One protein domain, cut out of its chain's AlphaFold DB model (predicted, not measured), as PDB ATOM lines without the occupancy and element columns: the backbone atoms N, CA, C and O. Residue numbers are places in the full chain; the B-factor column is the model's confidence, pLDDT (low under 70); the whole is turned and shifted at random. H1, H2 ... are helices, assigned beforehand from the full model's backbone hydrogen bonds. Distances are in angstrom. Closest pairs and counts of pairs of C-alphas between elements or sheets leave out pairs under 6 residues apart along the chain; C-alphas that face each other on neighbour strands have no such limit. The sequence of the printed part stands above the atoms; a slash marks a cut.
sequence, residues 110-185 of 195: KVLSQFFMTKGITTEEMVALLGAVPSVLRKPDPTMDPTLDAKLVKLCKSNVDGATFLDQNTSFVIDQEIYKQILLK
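What this domain is: This is residues 110 to 185 of the 195 residues of the protein "Peroxidase" of Medicago truncatula (UniProt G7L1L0). Four short helices are strung out along a loose, elongated shape: H1 and H2 make a corner at one end, H3 lies alone at the other end, and H4 lies between these ends along the long axis without touching another helix. Two long stretches join the parts, residues 131 to 145 running from H2 to H3 and residues 159 to 176 folding back from H3 to H4. The printed part has 76 residues with four named helices, in the order H1, H2, H3, H4, and no named strand; the class is all helix, though under half of the residues, 37 of 76, are in named elements. The whole is loose, with a radius of gyration of the C-alphas of 14.3 A and spans of 42 by 23 by 23 A.

Where its parts are: H1, residues 110 to 118, begins at C-alpha 110 at (-82.923, 56.262, 52.462) and is 12.7 A long from first to last C-alpha. H2, residues 123 to 130, is 10.4 A long. H3, residues 146 to 158, is the longest helix at 18.4 A and begins at C-alpha 146 at (-85.477, 81.155, 44.676). H4, residues 177 to 183, is 10.0 A long and ends at C-alpha 183 at (-80.291, 73.821, 55.883).

How they stand to each other: H1 and H2 touch, their closest C-alphas being those of Ser 113 and Thr 123, 5.6 A apart. Their lines are about perpendicular, at 80 degrees. H3 is apart from H1, H2 and H4. H4 is apart from H1 and H2. In H1, H2, H3 and H4 every O i to N i+4 pair is within hydrogen-bond range.

The domain as a whole: The two C-alphas farthest apart are those of Gly 120 and Ser 158, at 41.9 A. The printed part has no cut. The link from H1 to H2 is tight; those from H2 to H3 and from H3 to H4 are long. The mean pLDDT of the printed part is 79.4, with residues 132 to 141 and 159 to 162 under 70.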
ATOM      1  N   LYS A 110     -82.718  57.615  51.934       86.62
ATOM      2  CA  LYS A 110     -82.923  56.262  52.462       86.62
ATOM      3  C   LYS A 110     -82.304  55.179  51.573       86.62
ATOM      4  O   LYS A 110     -81.689  54.247  52.087       86.62
ATOM      5  N   VAL A 111     -82.442  55.312  50.254       88.12
ATOM      6  CA  VAL A 111     -81.862  54.382  49.273       88.12
ATOM      7  C   VAL A 111     -80.343  54.531  49.245       88.12
ATOM      8  O   VAL A 111     -79.634  53.527  49.268       88.12
ATOM      9  N   LEU A 112     -79.838  55.771  49.287       86.25
ATOM     10  CA  LEU A 112     -78.407  56.047  49.428       86.25
ATOM     11  C   LEU A 112     -77.847  55.400  50.700       86.25
ATOM     12  O   LEU A 112     -76.878  54.651  50.628       86.25
ATOM     13  N   SER A 113     -78.504  55.591  51.845       88.94
ATOM     14  CA  SER A 113     -78.067  55.002  53.112       88.94
ATOM     15  C   SER A 113     -77.999  53.478  53.041       88.94
ATOM     16  O   SER A 113     -77.024  52.895  53.506       88.94
ATOM     17  N   GLN A 114     -78.993  52.819  52.441       91.00
ATOM     18  CA  GLN A 114     -78.962  51.365  52.257       91.00
ATOM     19  C   GLN A 114     -77.798  50.935  51.363       91.00
ATOM     20  O   GLN A 114     -77.096  49.983  51.700       91.00
ATOM     21  N   PHE A 115     -77.557  51.655  50.265       88.81
ATOM     22  CA  PHE A 115     -76.433  51.396  49.371       88.81
ATOM     23  C   PHE A 115     -75.089  51.481  50.111       88.81
ATOM     24  O   PHE A 115     -74.314  50.524  50.081       88.81
ATOM     25  N   PHE A 116     -74.832  52.571  50.839       88.25
ATOM     26  CA  PHE A 116     -73.593  52.749  51.608       88.25
ATOM     27  C   PHE A 116     -73.430  51.688  52.707       88.25
ATOM     28  O   PHE A 116     -72.341  51.137  52.874       88.25
ATOM     29  N   MET A 117     -74.521  51.287  53.365       90.12
ATOM     30  CA  MET A 117     -74.488  50.192  54.339       90.12
ATOM     31  C   MET A 117     -74.077  48.852  53.713       90.12
ATOM     32  O   MET A 117     -73.364  48.084  54.358       90.12
ATOM     33  N   THR A 118     -74.437  48.571  52.452       89.88
ATOM     34  CA  THR A 118     -73.943  47.358  51.758       89.88
ATOM     35  C   THR A 118     -72.428  47.367  51.538       89.88
ATOM     36  O   THR A 118     -71.818  46.309  51.389       89.88
ATOM     37  N   LYS A 119     -71.812  48.553  51.563       86.62
ATOM     38  CA  LYS A 119     -70.363  48.769  51.489       86.62
ATOM     39  C   LYS A 119     -69.692  48.845  52.863       86.62
ATOM     40  O   LYS A 119     -68.490  49.075  52.940       86.62
ATOM     41  N   GLY A 120     -70.448  48.616  53.939       89.94
ATOM     42  CA  GLY A 120     -69.956  48.701  55.313       89.94
ATOM     43  C   GLY A 120     -69.743  50.132  55.807       89.94
ATOM     44  O   GLY A 120     -68.997  50.311  56.762       89.94
ATOM     45  N   ILE A 121     -70.373  51.119  55.161       89.31
ATOM     46  CA  ILE A 121     -70.302  52.542  55.513       89.31
ATOM     47  C   ILE A 121     -71.583  52.919  56.269       89.31
ATOM     48  O   ILE A 121     -72.688  52.626  55.798       89.31
ATOM     49  N   THR A 122     -71.459  53.542  57.443       91.12
ATOM     50  CA  THR A 122     -72.624  53.953  58.246       91.12
ATOM     51  C   THR A 122     -73.327  55.172  57.649       91.12
ATOM     52  O   THR A 122     -72.801  55.862  56.776       91.12
ATOM     53  N   THR A 123     -74.538  55.471  58.120       88.25
ATOM     54  CA  THR A 123     -75.271  56.668  57.684       88.25
ATOM     55  C   THR A 123     -74.516  57.952  58.043       88.25
ATOM     56  O   THR A 123     -74.480  58.885  57.245       88.25
ATOM     57  N   GLU A 124     -73.867  58.004  59.207       88.06
ATOM     58  CA  GLU A 124     -73.046  59.141  59.631       88.06
ATOM     59  C   GLU A 124     -71.826  59.319  58.722       88.06
ATOM     60  O   GLU A 124     -71.526  60.434  58.293       88.06
ATOM     61  N   GLU A 125     -71.153  58.221  58.373       88.19
ATOM     62  CA  GLU A 125     -70.023  58.235  57.442       88.19
ATOM     63  C   GLU A 125     -70.461  58.633  56.029       88.19
ATOM     64  O   GLU A 125     -69.781  59.418  55.375       88.19
ATOM     65  N   MET A 126     -71.627  58.170  55.570       87.06
ATOM     66  CA  MET A 126     -72.218  58.608  54.305       87.06
ATOM     67  C   MET A 126     -72.441  60.126  54.297       87.06
ATOM     68  O   MET A 126     -72.062  60.789  53.336       87.06
ATOM     69  N   VAL A 127     -73.033  60.693  55.353       85.50
ATOM     70  CA  VAL A 127     -73.269  62.146  55.451       85.50
ATOM     71  C   VAL A 127     -71.949  62.922  55.449       85.50
ATOM     72  O   VAL A 127     -71.858  63.979  54.818       85.50
ATOM     73  N   ALA A 128     -70.913  62.394  56.104       85.00
ATOM     74  CA  ALA A 128     -69.571  62.967  56.054       85.00
ATOM     75  C   ALA A 128     -68.977  62.919  54.633       85.00
ATOM     76  O   ALA A 128     -68.437  63.916  54.159       85.00
ATOM     77  N   LEU A 129     -69.121  61.793  53.926       81.88
ATOM     78  CA  LEU A 129     -68.607  61.614  52.565       81.88
ATOM     79  C   LEU A 129     -69.321  62.511  51.553       81.88
ATOM     80  O   LEU A 129     -68.650  63.167  50.763       81.88
ATOM     81  N   LEU A 130     -70.655  62.596  51.599       78.38
ATOM     82  CA  LEU A 130     -71.455  63.421  50.684       78.38
ATOM     83  C   LEU A 130     -71.120  64.917  50.776       78.38
ATOM     84  O   LEU A 130     -71.252  65.623  49.782       78.38
ATOM     85  N   GLY A 131     -70.634  65.393  51.926       70.62
ATOM     86  CA  GLY A 131     -70.156  66.770  52.079       70.62
ATOM     87  C   GLY A 131     -68.890  67.089  51.272       70.62
ATOM     88  O   GLY A 131     -68.600  68.259  51.046       70.62
ATOM     89  N   ALA A 132     -68.153  66.072  50.816       62.53
ATOM     90  CA  ALA A 132     -66.894  66.220  50.084       62.53
ATOM     91  C   ALA A 132     -66.997  65.906  48.578       62.53
ATOM     92  O   ALA A 132     -66.034  66.140  47.846       62.53
ATOM     93  N   VAL A 133     -68.118  65.353  48.096       57.28
ATOM     94  CA  VAL A 133     -68.236  64.897  46.698       57.28
ATOM     95  C   VAL A 133     -68.890  65.958  45.833       57.28
ATOM     96  O   VAL A 133     -69.910  66.507  46.247       57.28
ATOM     97  N   PRO A 134     -68.403  66.189  44.601       49.81
ATOM     98  CA  PRO A 134     -69.159  66.948  43.645       49.81
ATOM     99  C   PRO A 134     -70.201  66.126  42.878       49.81
ATOM    100  O   PRO A 134     -69.830  65.241  42.116       49.81
ATOM    101  N   SER A 135     -71.498  66.436  43.025       50.16
ATOM    102  CA  SER A 135     -72.562  65.817  42.214       50.16
ATOM    103  C   SER A 135     -73.233  66.838  41.297       50.16
ATOM    104  O   SER A 135     -73.766  67.844  41.754       50.16
ATOM    105  N   VAL A 136     -73.221  66.568  39.993       46.53
ATOM    106  CA  VAL A 136     -73.894  67.386  38.974       46.53
ATOM    107  C   VAL A 136     -75.388  67.074  38.982       46.53
ATOM    108  O   VAL A 136     -75.771  65.907  38.897       46.53
ATOM    109  N   LEU A 137     -76.242  68.101  39.007       50.06
ATOM    110  CA  LEU A 137     -77.666  67.940  38.726       50.06
ATOM    111  C   LEU A 137     -78.096  68.537  37.395       50.06
ATOM    112  O   LEU A 137     -77.681  69.618  36.986       50.06
ATOM    113  N   ARG A 138     -79.036  67.817  36.775       51.56
ATOM    114  CA  ARG A 138     -79.776  68.207  35.570       51.56
ATOM    115  C   ARG A 138     -81.182  68.747  35.866       51.56
ATOM    116  O   ARG A 138     -81.867  69.145  34.928       51.56
ATOM    117  N   LYS A 139     -81.634  68.765  37.130       57.06
ATOM    118  CA  LYS A 139     -82.981  69.228  37.503       57.06
ATOM    119  C   LYS A 139     -82.974  70.019  38.823       57.06
ATOM    120  O   LYS A 139     -82.441  69.497  39.794       57.06
ATOM    121  N   PRO A 140     -83.554  71.233  38.874       59.56
ATOM    122  CA  PRO A 140     -83.680  71.999  40.116       59.56
ATOM    123  C   PRO A 140     -84.603  71.307  41.130       59.56
ATOM    124  O   PRO A 140     -85.674  70.820  40.755       59.56
ATOM    125  N   ASP A 141     -84.193  71.289  42.399       68.00
ATOM    126  CA  ASP A 141     -85.032  70.902  43.540       68.00
ATOM    127  C   ASP A 141     -86.184  71.923  43.691       68.00
ATOM    128  O   ASP A 141     -85.915  73.124  43.793       68.00
ATOM    129  N   PRO A 142     -87.465  71.497  43.720       73.75
ATOM    130  CA  PRO A 142     -88.610  72.393  43.923       73.75
ATOM    131  C   PRO A 142     -88.557  73.217  45.215       73.75
ATOM    132  O   PRO A 142     -89.275  74.207  45.347       73.75
ATOM    133  N   THR A 143     -87.763  72.784  46.191       78.50
ATOM    134  CA  THR A 143     -87.592  73.437  47.484       78.50
ATOM    135  C   THR A 143     -86.384  74.376  47.540       78.50
ATOM    136  O   THR A 143     -86.194  75.025  48.568       78.50
ATOM    137  N   MET A 144     -85.610  74.492  46.454       83.19
ATOM    138  CA  MET A 144     -84.417  75.337  46.368       83.19
ATOM    139  C   MET A 144     -84.714  76.820  46.636       83.19
ATOM    140  O   MET A 144     -85.775  77.340  46.283       83.19
ATOM    141  N   ASP A 145     -83.743  77.520  47.226       87.69
ATOM    142  CA  ASP A 145     -83.774  78.972  47.383       87.69
ATOM    143  C   ASP A 145     -84.050  79.673  46.033       87.69
ATOM    144  O   ASP A 145     -83.298  79.471  45.072       87.69
ATOM    145  N   PRO A 146     -85.077  80.540  45.942       87.62
ATOM    146  CA  PRO A 146     -85.477  81.155  44.676       87.62
ATOM    147  C   PRO A 146     -84.399  82.033  44.027       87.62
ATOM    148  O   PRO A 146     -84.370  82.187  42.804       87.62
ATOM    149  N   THR A 147     -83.509  82.633  44.828       89.19
ATOM    150  CA  THR A 147     -82.426  83.485  44.311       89.19
ATOM    151  C   THR A 147     -81.357  82.629  43.648       89.19
ATOM    152  O   THR A 147     -80.857  82.970  42.569       89.19
ATOM    153  N   LEU A 148     -81.013  81.502  44.276       86.62
ATOM    154  CA  LEU A 148     -80.100  80.526  43.698       86.62
ATOM    155  C   LEU A 148     -80.698  79.877  42.446       86.62
ATOM    156  O   LEU A 148     -80.012  79.826  41.427       86.62
ATOM    157  N   ASP A 149     -81.964  79.460  42.483       85.56
ATOM    158  CA  ASP A 149     -82.640  78.848  41.334       85.56
ATOM    159  C   ASP A 149     -82.613  79.773  40.108       85.56
ATOM    160  O   ASP A 149     -82.137  79.389  39.037       85.56
ATOM    161  N   ALA A 150     -82.975  81.051  40.273       87.12
ATOM    162  CA  ALA A 150     -82.919  82.030  39.186       87.12
ATOM    163  C   ALA A 150     -81.506  82.180  38.584       87.12
ATOM    164  O   ALA A 150     -81.350  82.318  37.363       87.12
ATOM    165  N   LYS A 151     -80.461  82.131  39.425       85.69
ATOM    166  CA  LYS A 151     -79.056  82.172  38.992       85.69
ATOM    167  C   LYS A 151     -78.687  80.919  38.192       85.69
ATOM    168  O   LYS A 151     -78.088  81.049  37.122       85.69
ATOM    169  N   LEU A 152     -79.054  79.732  38.676       82.62
ATOM    170  CA  LEU A 152     -78.760  78.455  38.019       82.62
ATOM    171  C   LEU A 152     -79.517  78.307  36.698       82.62
ATOM    172  O   LEU A 152     -78.911  77.973  35.685       82.62
ATOM    173  N   VAL A 153     -80.805  78.654  36.658       83.06
ATOM    174  CA  VAL A 153     -81.616  78.651  35.430       83.06
ATOM    175  C   VAL A 153     -80.989  79.543  34.359       83.06
ATOM    176  O   VAL A 153     -80.957  79.172  33.185       83.06
ATOM    177  N   LYS A 154     -80.462  80.713  34.740       84.25
ATOM    178  CA  LYS A 154     -79.746  81.588  33.808       84.25
ATOM    179  C   LYS A 154     -78.445  80.943  33.327       84.25
ATOM    180  O   LYS A 154     -78.183  80.967  32.126       84.25
ATOM    181  N   LEU A 155     -77.655  80.363  34.228       81.38
ATOM    182  CA  LEU A 155     -76.386  79.713  33.895       81.38
ATOM    183  C   LEU A 155     -76.588  78.554  32.906       81.38
ATOM    184  O   LEU A 155     -75.982  78.557  31.836       81.38
ATOM    185  N   CYS A 156     -77.505  77.635  33.213       77.19
ATOM    186  CA  CYS A 156     -77.775  76.440  32.411       77.19
ATOM    187  C   CYS A 156     -78.425  76.751  31.052       77.19
ATOM    188  O   CYS A 156     -78.284  75.978  30.113       77.19
ATOM    189  N   LYS A 157     -79.133  77.883  30.917       77.62
ATOM    190  CA  LYS A 157     -79.645  78.355  29.616       77.62
ATOM    191  C   LYS A 157     -78.568  78.998  28.744       77.62
ATOM    192  O   LYS A 157     -78.707  79.011  27.526       77.62
ATOM    193  N   SER A 158     -77.545  79.582  29.365       72.25
ATOM    194  CA  SER A 158     -76.524  80.379  28.672       72.25
ATOM    195  C   SER A 158     -75.333  79.543  28.209       72.25
ATOM    196  O   SER A 158     -74.634  79.944  27.284       72.25
ATOM    197  N   ASN A 159     -75.078  78.413  28.868       63.78
ATOM    198  CA  ASN A 159     -73.928  77.567  28.604       63.78
ATOM    199  C   ASN A 159     -74.343  76.094  28.671       63.78
ATOM    200  O   ASN A 159     -74.832  75.638  29.704       63.78
ATOM    201  N   VAL A 160     -74.128  75.365  27.572       59.34
ATOM    202  CA  VAL A 160     -74.405  73.921  27.474       59.34
ATOM    203  C   VAL A 160     -73.530  73.130  28.462       59.34
ATOM    204  O   VAL A 160     -73.981  72.118  28.990       59.34
ATOM    205  N   ASP A 161     -72.358  73.673  28.812       62.03
ATOM    206  CA  ASP A 161     -71.412  73.139  29.800       62.03
ATOM    207  C   ASP A 161     -71.413  73.958  31.103       62.03
ATOM    208  O   ASP A 161     -70.380  74.110  31.758       62.03
ATOM    209  N   GLY A 162     -72.547  74.573  31.458       64.44
ATOM    210  CA  GLY A 162     -72.684  75.456  32.618       64.44
ATOM    211  C   GLY A 162     -72.354  74.773  33.949       64.44
ATOM    212  O   GLY A 162     -73.247  74.323  34.657       64.44
ATOM    213  N   ALA A 163     -71.072  74.734  34.310       71.94
ATOM    214  CA  ALA A 163     -70.595  74.246  35.594       71.94
ATOM    215  C   ALA A 163     -70.691  75.347  36.657       71.94
ATOM    216  O   ALA A 163     -70.366  76.512  36.420       71.94
ATOM    217  N   THR A 164     -71.113  74.963  37.855       77.94
ATOM    218  CA  THR A 164     -71.129  75.816  39.044       77.94
ATOM    219  C   THR A 164     -70.555  75.035  40.213       77.94
ATOM    220  O   THR A 164     -70.624  73.805  40.241       77.94
ATOM    221  N   PHE A 165     -69.996  75.746  41.186       78.56
ATOM    222  CA  PHE A 165     -69.559  75.128  42.431       78.56
ATOM    223  C   PHE A 165     -70.757  74.621  43.230       78.56
ATOM    224  O   PHE A 165     -71.864  75.140  43.115       78.56
ATOM    225  N   LEU A 166     -70.554  73.603  44.051       77.31
ATOM    226  CA  LEU A 166     -71.631  73.069  44.889       77.31
ATOM    227  C   LEU A 166     -71.755  73.855  46.174       77.31
ATOM    228  O   LEU A 166     -72.858  74.235  46.559       77.31
ATOM    229  N   ASP A 167     -70.606  74.189  46.754       80.69
ATOM    230  CA  ASP A 167     -70.520  75.245  47.738       80.69
ATOM    231  C   ASP A 167     -70.456  76.606  47.032       80.69
ATOM    232  O   ASP A 167     -69.489  76.947  46.338       80.69
ATOM    233  N   GLN A 168     -71.529  77.379  47.186       81.50
ATOM    234  CA  GLN A 168     -71.663  78.719  46.616       81.50
ATOM    235  C   GLN A 168     -70.890  79.793  47.403       81.50
ATOM    236  O   GLN A 168     -70.800  80.924  46.921       81.50
ATOM    237  N   ASN A 169     -70.358  79.464  48.583       85.38
ATOM    238  CA  ASN A 169     -69.646  80.370  49.478       85.38
ATOM    239  C   ASN A 169     -68.141  80.053  49.532       85.38
ATOM    240  O   ASN A 169     -67.326  80.945  49.297       85.38
ATOM    241  N   THR A 170     -67.762  78.804  49.816       84.00
ATOM    242  CA  THR A 170     -66.369  78.369  50.037       84.00
ATOM    243  C   THR A 170     -65.954  77.270  49.055       84.00
ATOM    244  O   THR A 170     -65.514  76.185  49.406       84.00
ATOM    245  N   SER A 171     -66.029  77.585  47.762       82.50
ATOM    246  CA  SER A 171     -65.944  76.636  46.641       82.50
ATOM    247  C   SER A 171     -64.706  75.724  46.544       82.50
ATOM    248  O   SER A 171     -64.749  74.736  45.814       82.50
ATOM    249  N   PHE A 172     -63.608  76.048  47.228       82.31
ATOM    250  CA  PHE A 172     -62.361  75.266  47.223       82.31
ATOM    251  C   PHE A 172     -61.934  74.802  48.619       82.31
ATOM    252  O   PHE A 172     -60.844  74.253  48.769       82.31
ATOM    253  N   VAL A 173     -62.759  75.055  49.636       86.12
ATOM    254  CA  VAL A 173     -62.432  74.758  51.028       86.12
ATOM    255  C   VAL A 173     -63.298  73.598  51.502       86.12
ATOM    256  O   VAL A 173     -64.511  73.607  51.333       86.12
ATOM    257  N   ILE A 174     -62.668  72.594  52.103       85.06
ATOM    258  CA  ILE A 174     -63.353  71.520  52.815       85.06
ATOM    259  C   ILE A 174     -63.666  72.042  54.214       85.06
ATOM    260  O   ILE A 174     -62.805  72.067  55.094       85.06
ATOM    261  N   ASP A 175     -64.904  72.472  54.411       85.94
ATOM    262  CA  ASP A 175     -65.421  72.960  55.682       85.94
ATOM    263  C   ASP A 175     -66.864  72.466  55.915       85.94
ATOM    264  O   ASP A 175     -67.345  71.530  55.279       85.94
ATOM    265  N   GLN A 176     -67.553  73.051  56.897       88.06
ATOM    266  CA  GLN A 176     -68.934  72.691  57.227       88.06
ATOM    267  C   GLN A 176     -69.981  73.527  56.471       88.06
ATOM    268  O   GLN A 176     -71.175  73.424  56.766       88.06
ATOM    269  N   GLU A 177     -69.571  74.402  55.554       87.31
ATOM    270  CA  GLU A 177     -70.455  75.365  54.902       87.31
ATOM    271  C   GLU A 177     -71.499  74.675  54.025       87.31
ATOM    272  O   GLU A 177     -72.675  75.034  54.112       87.31
ATOM    273  N   ILE A 178     -71.134  73.597  53.327       82.81
ATOM    274  CA  ILE A 178     -72.077  72.777  52.556       82.81
ATOM    275  C   ILE A 178     -73.278  72.319  53.399       82.81
ATOM    276  O   ILE A 178     -74.419  72.388  52.943       82.81
ATOM    277  N   TYR A 179     -73.069  71.949  54.668       85.50
ATOM    278  CA  TYR A 179     -74.155  71.548  55.568       85.50
ATOM    279  C   TYR A 179     -75.050  72.726  55.956       85.50
ATOM    280  O   TYR A 179     -76.267  72.569  56.070       85.50
ATOM    281  N   LYS A 180     -74.485  73.929  56.102       88.69
ATOM    282  CA  LYS A 180     -75.280  75.149  56.311       88.69
ATOM    283  C   LYS A 180     -76.095  75.489  55.064       88.69
ATOM    284  O   LYS A 180     -77.260  75.857  55.192       88.69
ATOM    285  N   GLN A 181     -75.528  75.309  53.869       85.25
ATOM    286  CA  GLN A 181     -76.246  75.505  52.606       85.25
ATOM    287  C   GLN A 181     -77.401  74.506  52.450       85.25
ATOM    288  O   GLN A 181     -78.462  74.903  51.969       85.25
ATOM    289  N   ILE A 182     -77.252  73.254  52.908       83.12
ATOM    290  CA  ILE A 182     -78.351  72.267  52.933       83.12
ATOM    291  C   ILE A 182     -79.519  72.790  53.778       83.12
ATOM    292  O   ILE A 182     -80.653  72.814  53.304       83.12
ATOM    293  N   LEU A 183     -79.251  73.277  54.995       85.50
ATOM    294  CA  LEU A 183     -80.291  73.821  55.883       85.50
ATOM    295  C   LEU A 183     -80.987  75.061  55.298       85.50
ATOM    296  O   LEU A 183     -82.165  75.292  55.560       85.50
ATOM    297  N   LEU A 184     -80.268  75.841  54.489       88.06
ATOM    298  CA  LEU A 184     -80.788  77.017  53.788       88.06
ATOM    299  C   LEU A 184     -81.420  76.693  52.426       88.06
ATOM    300  O   LEU A 184     -81.866  77.613  51.746       88.06
ATOM    301  N   LYS A 185     -81.456  75.418  52.009       85.38
ATOM    302  CA  LYS A 185     -81.923  74.974  50.682       85.38
ATOM    303  C   LYS A 185     -81.184  75.648  49.519       85.38
ATOM    304  O   LYS A 185     -81.746  75.929  48.465       85.38
TER     305      LYS A 185